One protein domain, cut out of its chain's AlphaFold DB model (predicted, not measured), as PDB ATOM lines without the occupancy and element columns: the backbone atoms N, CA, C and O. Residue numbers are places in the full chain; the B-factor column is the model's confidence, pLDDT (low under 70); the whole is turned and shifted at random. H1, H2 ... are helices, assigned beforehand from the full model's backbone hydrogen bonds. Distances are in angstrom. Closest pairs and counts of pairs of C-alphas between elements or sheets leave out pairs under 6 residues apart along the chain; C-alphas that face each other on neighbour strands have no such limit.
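AT A GLANCE: This is residues 11 to 57 and 284 to 315 of the 504 residues of an uncharacterized protein of Chromera velia CCMP2878 (UniProt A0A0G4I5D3). A long helix, H2, and a shorter one, H3, run opposite ways loosely side by side, with H3 alongside residues 30 to 38 of H2 and few contacts between them, and the short helix H4 folds back at a corner from the end of H3. Residues 11 to 20 stick out as a thin arm, with the tiny helix H1, residues 11 to 14, at its tip. The printed part has 79 residues with four named helices, H1, H2, H3 and H4 in chain order, and no named strand; its class is all helix. It is only just loose, close to extended, with a radius of gyration of the C-alphas of 17.2 A, and its outline is flat, 46 by 46 by 17 A.

HOW THE PARTS SIT: H1, residues 11 to 14, is apart from H2, residues 28 to 52. With residues 30 to 38 alone, H2 only just touches H3, residues 287 to 300, with 3 pairs of C-alphas within 8 A; the closest C-alphas are those of Asn 34 and Val 294, 6.8 A apart. H2 and H3 run opposite ways at a shallow tilt of 32 degrees, only just short of steep. H3 touches H4, residues 305 to 312, only at the corner, with its residues 298 to 299 alone; the closest C-alphas, of Asn 299 and Lys 305, are 5.4 A apart. H3 and H4 run opposite ways at a steep tilt of 50 degrees. H4 is apart from H1 and H2. In H4 every O i to N i+4 pair is within hydrogen-bond range, in H2 20 of 21 and in H3 7 of 10, while H1 is too short for such a pair.

IN THESE COORDINATES: H1 begins at C-alpha 11, (0.608, 49.193, 15.164). H2 measures 33.2 A from C-alpha 28, (10.582, 23.880, 49.418), to C-alpha 52. H3 measures 21.7 A and H4 10.2 A, ending at C-alpha 312, (8.240, 23.181, 31.160).

THE WHOLE: The C-alphas farthest apart, of Cys 11 and Tyr 52, are 50.3 A apart. H1 to H2 is a long link, H3 to H4 a tight one. Residues 58 to 283 are not printed, and C-alphas 57 and 284 stand 12.6 A apart across the cut. Mean pLDDT of the printed part is 84.4; residues 284 to 289 are under 70.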
ATOM      1  N   CYS A  11      -0.099  48.654  14.001       73.81
ATOM      2  CA  CYS A  11       0.608  49.193  15.164       73.81
ATOM      3  C   CYS A  11       0.540  48.290  16.409       73.81
ATOM      4  O   CYS A  11       1.504  48.262  17.171       73.81
ATOM      5  N   ASP A  12      -0.533  47.515  16.601       74.81
ATOM      6  CA  ASP A  12      -0.677  46.647  17.784       74.81
ATOM      7  C   ASP A  12       0.282  45.445  17.742       74.81
ATOM      8  O   ASP A  12       0.682  44.927  18.783       74.81
ATOM      9  N   VAL A  13       0.707  45.031  16.543       76.88
ATOM     10  CA  VAL A  13       1.731  43.989  16.360       76.88
ATOM     11  C   VAL A  13       3.131  44.550  16.628       76.88
ATOM     12  O   VAL A  13       3.951  43.869  17.237       76.88
ATOM     13  N   LEU A  14       3.395  45.803  16.237       77.44
ATOM     14  CA  LEU A  14       4.688  46.465  16.456       77.44
ATOM     15  C   LEU A  14       4.922  46.828  17.934       77.44
ATOM     16  O   LEU A  14       6.056  46.805  18.404       77.44
ATOM     17  N   LEU A  15       3.853  47.151  18.669       82.69
ATOM     18  CA  LEU A  15       3.902  47.513  20.092       82.69
ATOM     19  C   LEU A  15       3.661  46.323  21.036       82.69
ATOM     20  O   LEU A  15       3.580  46.502  22.253       82.69
ATOM     21  N   GLY A  16       3.551  45.106  20.500       81.19
ATOM     22  CA  GLY A  16       3.399  43.899  21.301       81.19
ATOM     23  C   GLY A  16       4.661  43.604  22.114       81.19
ATOM     24  O   GLY A  16       5.730  43.368  21.556       81.19
ATOM     25  N   PHE A  17       4.545  43.567  23.444       80.12
ATOM     26  CA  PHE A  17       5.627  43.098  24.310       80.12
ATOM     27  C   PHE A  17       5.513  41.589  24.523       80.12
ATOM     28  O   PHE A  17       4.506  41.089  25.030       80.12
ATOM     29  N   TYR A  18       6.559  40.855  24.152       82.56
ATOM     30  CA  TYR A  18       6.628  39.420  24.383       82.56
ATOM     31  C   TYR A  18       7.109  39.132  25.808       82.56
ATOM     32  O   TYR A  18       8.256  39.405  26.164       82.56
ATOM     33  N   THR A  19       6.236  38.550  26.630       82.88
ATOM     34  CA  THR A  19       6.608  38.016  27.945       82.88
ATOM     35  C   THR A  19       6.815  36.515  27.855       82.88
ATOM     36  O   THR A  19       5.914  35.790  27.427       82.88
ATOM     37  N   ASN A  20       7.949  36.027  28.351       84.69
ATOM     38  CA  ASN A  20       8.146  34.594  28.528       84.69
ATOM     39  C   ASN A  20       7.078  34.035  29.477       84.69
ATOM     40  O   ASN A  20       6.862  34.564  30.569       84.69
ATOM     41  N   LYS A  21       6.421  32.944  29.075       85.94
ATOM     42  CA  LYS A  21       5.522  32.202  29.962       85.94
ATOM     43  C   LYS A  21       6.362  31.538  31.054       85.94
ATOM     44  O   LYS A  21       7.194  30.685  30.762       85.94
ATOM     45  N   VAL A  22       6.143  31.925  32.310       87.44
ATOM     46  CA  VAL A  22       6.894  31.399  33.460       87.44
ATOM     47  C   VAL A  22       6.071  30.334  34.181       87.44
ATOM     48  O   VAL A  22       4.910  30.562  34.522       87.44
ATOM     49  N   VAL A  23       6.680  29.178  34.446       87.19
ATOM     50  CA  VAL A  23       6.095  28.121  35.282       87.19
ATOM     51  C   VAL A  23       6.579  28.303  36.719       87.19
ATOM     52  O   VAL A  23       7.778  28.303  36.984       87.19
ATOM     53  N   TRP A  24       5.644  28.462  37.657       88.94
ATOM     54  CA  TRP A  24       5.952  28.592  39.084       88.94
ATOM     55  C   TRP A  24       5.958  27.225  39.767       88.94
ATOM     56  O   TRP A  24       4.909  26.607  39.941       88.94
ATOM     57  N   VAL A  25       7.132  26.773  40.208       88.25
ATOM     58  CA  VAL A  25       7.292  25.521  40.962       88.25
ATOM     59  C   VAL A  25       7.299  25.818  42.462       88.25
ATOM     60  O   VAL A  25       8.152  26.551  42.954       88.25
ATOM     61  N   ARG A  26       6.349  25.243  43.208       90.44
ATOM     62  CA  ARG A  26       6.226  25.407  44.669       90.44
ATOM     63  C   ARG A  26       6.842  24.227  45.427       90.44
ATOM     64  O   ARG A  26       6.141  23.521  46.145       90.44
ATOM     65  N   ASP A  27       8.150  24.027  45.285       90.31
ATOM     66  CA  ASP A  27       8.901  23.024  46.052       90.31
ATOM     67  C   ASP A  27       9.848  23.709  47.053       90.31
ATOM     68  O   ASP A  27      10.674  24.546  46.683       90.31
ATOM     69  N   ARG A  28       9.736  23.345  48.339       93.25
ATOM     70  CA  ARG A  28      10.582  23.880  49.418       93.25
ATOM     71  C   ARG A  28      12.055  23.517  49.230       93.25
ATOM     72  O   ARG A  28      12.910  24.343  49.530       93.25
ATOM     73  N   ARG A  29      12.368  22.311  48.746       88.56
ATOM     74  CA  ARG A  29      13.755  21.839  48.584       88.56
ATOM     75  C   ARG A  29      14.451  22.600  47.465       88.56
ATOM     76  O   ARG A  29      15.537  23.131  47.673       88.56
ATOM     77  N   LEU A  30      13.784  22.707  46.316       84.19
ATOM     78  CA  LEU A  30      14.282  23.470  45.174       84.19
ATOM     79  C   LEU A  30      14.377  24.966  45.497       84.19
ATOM     80  O   LEU A  30      15.361  25.603  45.141       84.19
ATOM     81  N   GLY A  31      13.394  25.509  46.222       89.00
ATOM     82  CA  GLY A  31      13.409  26.898  46.677       89.00
ATOM     83  C   GLY A  31      14.594  27.211  47.594       89.00
ATOM     84  O   GLY A  31      15.293  28.193  47.358       89.00
ATOM     85  N   ILE A  32      14.863  26.360  48.594       93.44
ATOM     86  CA  ILE A  32      16.022  26.514  49.492       93.44
ATOM     87  C   ILE A  32      17.331  26.387  48.713       93.44
ATOM     88  O   ILE A  32      18.222  27.208  48.902       93.44
ATOM     89  N   LEU A  33      17.447  25.394  47.827       86.31
ATOM     90  CA  LEU A  33      18.645  25.192  47.013       86.31
ATOM     91  C   LEU A  33      18.924  26.406  46.112       86.31
ATOM     92  O   LEU A  33      20.046  26.905  46.079       86.31
ATOM     93  N   ASN A  34      17.896  26.917  45.429       84.81
ATOM     94  CA  ASN A  34      17.993  28.114  44.598       84.81
ATOM     95  C   ASN A  34      18.393  29.341  45.430       84.81
ATOM     96  O   ASN A  34      19.289  30.085  45.045       84.81
ATOM     97  N   PHE A  35      17.778  29.526  46.602       90.56
ATOM     98  CA  PHE A  35      18.121  30.627  47.499       90.56
ATOM     99  C   PHE A  35      19.558  30.523  48.023       90.56
ATOM    100  O   PHE A  35      20.261  31.528  48.068       90.56
ATOM    101  N   LEU A  36      20.025  29.320  48.365       93.38
ATOM    102  CA  LEU A  36      21.398  29.080  48.810       93.38
ATOM    103  C   LEU A  36      22.405  29.388  47.698       93.38
ATOM    104  O   LEU A  36      23.385  30.084  47.955       93.38
ATOM    105  N   PHE A  37      22.164  28.934  46.464       87.06
ATOM    106  CA  PHE A  37      23.036  29.266  45.332       87.06
ATOM    107  C   PHE A  37      23.021  30.759  45.012       87.06
ATOM    108  O   PHE A  37      24.085  31.343  44.809       87.06
ATOM    109  N   ALA A  38      21.848  31.393  45.030       84.56
ATOM    110  CA  ALA A  38      21.738  32.836  44.866       84.56
ATOM    111  C   ALA A  38      22.524  33.580  45.957       84.56
ATOM    112  O   ALA A  38      23.288  34.486  45.641       84.56
ATOM    113  N   ALA A  39      22.412  33.164  47.222       91.81
ATOM    114  CA  ALA A  39      23.147  33.758  48.335       91.81
ATOM    115  C   ALA A  39      24.665  33.554  48.217       91.81
ATOM    116  O   ALA A  39      25.417  34.492  48.466       91.81
ATOM    117  N   LEU A  40      25.128  32.370  47.802       92.12
ATOM    118  CA  LEU A  40      26.550  32.078  47.592       92.12
ATOM    119  C   LEU A  40      27.126  32.909  46.442       92.12
ATOM    120  O   LEU A  40      28.215  33.459  46.555       92.12
ATOM    121  N   ILE A  41      26.389  33.049  45.342       88.62
ATOM    122  CA  ILE A  41      26.818  33.879  44.213       88.62
ATOM    123  C   ILE A  41      26.811  35.356  44.600       88.62
ATOM    124  O   ILE A  41      27.758  36.067  44.278       88.62
ATOM    125  N   LEU A  42      25.792  35.820  45.325       87.00
ATOM    126  CA  LEU A  42      25.754  37.186  45.844       87.00
ATOM    127  C   LEU A  42      26.887  37.450  46.840       87.00
ATOM    128  O   LEU A  42      27.465  38.530  46.796       87.00
ATOM    129  N   SER A  43      27.246  36.490  47.698       92.94
ATOM    130  CA  SER A  43      28.379  36.644  48.616       92.94
ATOM    131  C   SER A  43      29.712  36.623  47.870       92.94
ATOM    132  O   SER A  43      30.568  37.457  48.143       92.94
ATOM    133  N   TYR A  44      29.875  35.757  46.869       91.38
ATOM    134  CA  TYR A  44      31.054  35.739  46.010       91.38
ATOM    135  C   TYR A  44      31.198  37.051  45.228       91.38
ATOM    136  O   TYR A  44      32.255  37.674  45.238       91.38
ATOM    137  N   ILE A  45      30.136  37.539  44.588       86.88
ATOM    138  CA  ILE A  45      30.189  38.804  43.851       86.88
ATOM    139  C   ILE A  45      30.373  39.979  44.822       86.88
ATOM    140  O   ILE A  45      31.228  40.826  44.599       86.88
ATOM    141  N   GLY A  46      29.615  40.036  45.915       85.31
ATOM    142  CA  GLY A  46      29.652  41.141  46.871       85.31
ATOM    143  C   GLY A  46      30.960  41.218  47.654       85.31
ATOM    144  O   GLY A  46      31.602  42.261  47.700       85.31
ATOM    145  N   ILE A  47      31.386  40.113  48.257       91.38
ATOM    146  CA  ILE A  47      32.568  40.087  49.122       91.38
ATOM    147  C   ILE A  47      33.826  39.894  48.282       91.38
ATOM    148  O   ILE A  47      34.765  40.674  48.386       91.38
ATOM    149  N   TYR A  48      33.866  38.874  47.425       91.06
ATOM    150  CA  TYR A  48      35.096  38.564  46.704       91.06
ATOM    151  C   TYR A  48      35.313  39.491  45.499       91.06
ATOM    152  O   TYR A  48      36.372  40.098  45.371       91.06
ATOM    153  N   GLN A  49      34.324  39.671  44.619       87.00
ATOM    154  CA  GLN A  49      34.531  40.512  43.431       87.00
ATOM    155  C   GLN A  49      34.496  42.012  43.755       87.00
ATOM    156  O   GLN A  49      35.391  42.753  43.348       87.00
ATOM    157  N   ILE A  50      33.485  42.481  44.488       84.00
ATOM    158  CA  ILE A  50      33.323  43.907  44.780       84.00
ATOM    159  C   ILE A  50      34.287  44.328  45.890       84.00
ATOM    160  O   ILE A  50      35.088  45.218  45.641       84.00
ATOM    161  N   VAL A  51      34.275  43.704  47.073       87.88
ATOM    162  CA  VAL A  51      35.134  44.165  48.184       87.88
ATOM    163  C   VAL A  51      36.603  43.776  47.980       87.88
ATOM    164  O   VAL A  51      37.458  44.656  47.950       87.88
ATOM    165  N   TYR A  52      36.914  42.490  47.798       91.12
ATOM    166  CA  TYR A  52      38.305  42.021  47.754       91.12
ATOM    167  C   TYR A  52      39.021  42.408  46.450       91.12
ATOM    168  O   TYR A  52      40.070  43.047  46.478       91.12
ATOM    169  N   ASN A  53      38.434  42.109  45.287       86.94
ATOM    170  CA  ASN A  53      39.057  42.454  44.007       86.94
ATOM    171  C   ASN A  53      38.870  43.923  43.620       86.94
ATOM    172  O   ASN A  53      39.515  44.375  42.669       86.94
ATOM    173  N   SER A  54      38.011  44.675  44.319       88.88
ATOM    174  CA  SER A  54      37.630  46.034  43.918       88.88
ATOM    175  C   SER A  54      37.203  46.090  42.447       88.88
ATOM    176  O   SER A  54      37.599  46.990  41.714       88.88
ATOM    177  N   ALA A  55      36.434  45.097  41.981       82.38
ATOM    178  CA  ALA A  55      36.005  44.990  40.579       82.38
ATOM    179  C   ALA A  55      35.061  46.125  40.155       82.38
ATOM    180  O   ALA A  55      34.848  46.356  38.967       82.38
ATOM    181  N   TYR A  56      34.506  46.847  41.129       81.25
ATOM    182  CA  TYR A  56      33.782  48.086  40.889       81.25
ATOM    183  C   TYR A  56      34.710  49.234  40.483       81.25
ATOM    184  O   TYR A  56      34.201  50.281  40.124       81.25
ATOM    185  N   LEU A  57      36.036  49.081  40.537       84.81
ATOM    186  CA  LEU A  57      36.997  50.083  40.094       84.81
ATOM    187  C   LEU A  57      37.588  49.694  38.730       84.81
ATOM    188  O   LEU A  57      38.208  48.641  38.582       84.81
ATOM    189  N   CYS A 284      28.436  45.172  34.830       57.12
ATOM    190  CA  CYS A 284      27.213  44.529  34.360       57.12
ATOM    191  C   CYS A 284      26.935  43.276  35.212       57.12
ATOM    192  O   CYS A 284      27.847  42.494  35.484       57.12
ATOM    193  N   LEU A 285      25.693  43.095  35.665       63.47
ATOM    194  CA  LEU A 285      25.316  42.003  36.566       63.47
ATOM    195  C   LEU A 285      25.287  40.653  35.815       63.47
ATOM    196  O   LEU A 285      24.576  40.539  34.818       63.47
ATOM    197  N   PRO A 286      25.947  39.591  36.315       61.78
ATOM    198  CA  PRO A 286      25.998  38.270  35.671       61.78
ATOM    199  C   PRO A 286      24.705  37.440  35.838       61.78
ATOM    200  O   PRO A 286      24.741  36.211  35.866       61.78
ATOM    201  N   GLY A 287      23.539  38.085  35.952       62.72
ATOM    202  CA  GLY A 287      22.274  37.428  36.306       62.72
ATOM    203  C   GLY A 287      21.833  36.310  35.349       62.72
ATOM    204  O   GLY A 287      21.116  35.403  35.762       62.72
ATOM    205  N   ALA A 288      22.295  36.323  34.095       66.69
ATOM    206  CA  ALA A 288      21.880  35.359  33.076       66.69
ATOM    207  C   ALA A 288      22.419  33.929  33.300       66.69
ATOM    208  O   ALA A 288      21.740  32.963  32.958       66.69
ATOM    209  N   CYS A 289      23.600  33.764  33.906       69.81
ATOM    210  CA  CYS A 289      24.225  32.442  34.062       69.81
ATOM    211  C   CYS A 289      23.629  31.612  35.210       69.81
ATOM    212  O   CYS A 289      23.748  30.390  35.215       69.81
ATOM    213  N   LEU A 290      22.982  32.247  36.191       70.25
ATOM    214  CA  LEU A 290      22.406  31.533  37.334       70.25
ATOM    215  C   LEU A 290      21.153  30.742  36.940       70.25
ATOM    216  O   LEU A 290      20.941  29.623  37.410       70.25
ATOM    217  N   GLN A 291      20.347  31.296  36.033       75.56
ATOM    218  CA  GLN A 291      19.092  30.678  35.619       75.56
ATOM    219  C   GLN A 291      19.316  29.338  34.898       75.56
ATOM    220  O   GLN A 291      18.558  28.391  35.108       75.56
ATOM    221  N   THR A 292      20.384  29.219  34.101       80.62
ATOM    222  CA  THR A 292      20.697  27.993  33.349       80.62
ATOM    223  C   THR A 292      21.129  26.843  34.259       80.62
ATOM    224  O   THR A 292      20.749  25.697  34.019       80.62
ATOM    225  N   LEU A 293      21.860  27.133  35.340       78.44
ATOM    226  CA  LEU A 293      22.267  26.120  36.314       78.44
ATOM    227  C   LEU A 293      21.059  25.558  37.076       78.44
ATOM    228  O   LEU A 293      20.925  24.343  37.203       78.44
ATOM    229  N   VAL A 294      20.155  26.425  37.546       80.44
ATOM    230  CA  VAL A 294      18.933  26.000  38.256       80.44
ATOM    231  C   VAL A 294      18.054  25.137  37.349       80.44
ATOM    232  O   VAL A 294      17.551  24.098  37.777       80.44
ATOM    233  N   ASP A 295      17.937  25.521  36.078       80.88
ATOM    234  CA  ASP A 295      17.213  24.760  35.065       80.88
ATOM    235  C   ASP A 295      17.827  23.376  34.801       80.88
ATOM    236  O   ASP A 295      17.096  22.393  34.661       80.88
ATOM    237  N   TYR A 296      19.159  23.275  34.780       86.31
ATOM    238  CA  TYR A 296      19.861  21.999  34.653       86.31
ATOM    239  C   TYR A 296      19.596  21.089  35.863       86.31
ATOM    240  O   TYR A 296      19.220  19.926  35.705       86.31
ATOM    241  N   LEU A 297      19.717  21.621  37.084       82.44
ATOM    242  CA  LEU A 297      19.459  20.858  38.308       82.44
ATOM    243  C   LEU A 297      18.007  20.352  38.363       82.44
ATOM    244  O   LEU A 297      17.772  19.192  38.710       82.44
ATOM    245  N   ALA A 298      17.044  21.189  37.968       82.38
ATOM    246  CA  ALA A 298      15.630  20.824  37.941       82.38
ATOM    247  C   ALA A 298      15.323  19.700  36.935       82.38
ATOM    248  O   ALA A 298      14.560  18.786  37.250       82.38
ATOM    249  N   ASN A 299      15.958  19.725  35.759       86.44
ATOM    250  CA  ASN A 299      15.751  18.723  34.711       86.44
ATOM    251  C   ASN A 299      16.405  17.364  35.019       86.44
ATOM    252  O   ASN A 299      15.857  16.324  34.649       86.44
ATOM    253  N   TYR A 300      17.569  17.336  35.677       90.06
ATOM    254  CA  TYR A 300      18.358  16.100  35.787       90.06
ATOM    255  C   TYR A 300      18.358  15.460  37.179       90.06
ATOM    256  O   TYR A 300      18.341  14.224  37.268       90.06
ATOM    257  N   LEU A 301      18.342  16.261  38.250       88.12
ATOM    258  CA  LEU A 301      18.617  15.790  39.616       88.12
ATOM    259  C   LEU A 301      17.375  15.644  40.501       88.12
ATOM    260  O   LEU A 301      17.419  14.878  41.463       88.12
ATOM    261  N   LEU A 302      16.269  16.332  40.203       84.44
ATOM    262  CA  LEU A 302      15.059  16.210  41.015       84.44
ATOM    263  C   LEU A 302      14.383  14.838  40.828       84.44
ATOM    264  O   LEU A 302      14.297  14.341  39.699       84.44
ATOM    265  N   PRO A 303      13.852  14.233  41.908       87.88
ATOM    266  CA  PRO A 303      13.121  12.969  41.820       87.88
ATOM    267  C   PRO A 303      11.883  13.086  40.913       87.88
ATOM    268  O   PRO A 303      11.609  12.175  40.134       87.88
ATOM    269  N   ASP A 304      11.224  14.250  40.911       90.06
ATOM    270  CA  ASP A 304      10.013  14.535  40.127       90.06
ATOM    271  C   ASP A 304      10.294  15.203  38.763       90.06
ATOM    272  O   ASP A 304       9.438  15.875  38.184       90.06
ATOM    273  N   LYS A 305      11.494  15.015  38.199       91.25
ATOM    274  CA  LYS A 305      11.922  15.637  36.929       91.25
ATOM    275  C   LYS A 305      11.011  15.385  35.724       91.25
ATOM    276  O   LYS A 305      11.021  16.174  34.781       91.25
ATOM    277  N   ARG A 306      10.228  14.300  35.736       91.12
ATOM    278  CA  ARG A 306       9.265  13.990  34.664       91.12
ATOM    279  C   ARG A 306       8.138  15.017  34.624       91.12
ATOM    280  O   ARG A 306       7.920  15.618  33.581       91.12
ATOM    281  N   LEU A 307       7.530  15.302  35.777       90.12
ATOM    282  CA  LEU A 307       6.489  16.323  35.904       90.12
ATOM    283  C   LEU A 307       7.033  17.701  35.518       90.12
ATOM    284  O   LEU A 307       6.398  18.430  34.764       90.12
ATOM    285  N   PHE A 308       8.238  18.051  35.980       86.88
ATOM    286  CA  PHE A 308       8.858  19.326  35.614       86.88
ATOM    287  C   PHE A 308       9.089  19.448  34.100       86.88
ATOM    288  O   PHE A 308       8.732  20.467  33.513       86.88
ATOM    289  N   THR A 309       9.625  18.400  33.462       89.19
ATOM    290  CA  THR A 309       9.831  18.353  32.007       89.19
ATOM    291  C   THR A 309       8.507  18.499  31.250       89.19
ATOM    292  O   THR A 309       8.448  19.283  30.311       89.19
ATOM    293  N   GLU A 310       7.437  17.825  31.680       90.25
ATOM    294  CA  GLU A 310       6.108  17.908  31.049       90.25
ATOM    295  C   GLU A 310       5.471  19.303  31.164       90.25
ATOM    296  O   GLU A 310       4.855  19.785  30.215       90.25
ATOM    297  N   TYR A 311       5.630  19.987  32.303       88.62
ATOM    298  CA  TYR A 311       5.107  21.349  32.478       88.62
ATOM    299  C   TYR A 311       5.969  22.423  31.806       88.62
ATOM    300  O   TYR A 311       5.439  23.452  31.381       88.62
ATOM    301  N   LYS A 312       7.292  22.222  31.743       88.50
ATOM    302  CA  LYS A 312       8.240  23.181  31.160       88.50
ATOM    303  C   LYS A 312       8.302  23.079  29.640       88.50
ATOM    304  O   LYS A 312       8.327  24.107  28.965       88.50
ATOM    305  N   TYR A 313       8.343  21.861  29.111       89.88
ATOM    306  CA  TYR A 313       8.454  21.602  27.686       89.88
ATOM    307  C   TYR A 313       7.119  21.104  27.160       89.88
ATOM    308  O   TYR A 313       6.670  20.004  27.471       89.88
ATOM    309  N   GLN A 314       6.499  21.907  26.305       88.06
ATOM    310  CA  GLN A 314       5.394  21.418  25.505       88.06
ATOM    311  C   GLN A 314       5.979  20.552  24.389       88.06
ATOM    312  O   GLN A 314       6.666  21.061  23.506       88.06
ATOM    313  N   THR A 315       5.718  19.245  24.423       83.69
ATOM    314  CA  THR A 315       6.037  18.361  23.299       83.69
ATOM    315  C   THR A 315       5.173  18.765  22.114       83.69
ATOM    316  O   THR A 315       3.990  18.433  22.038       83.69
TER     317      THR A 315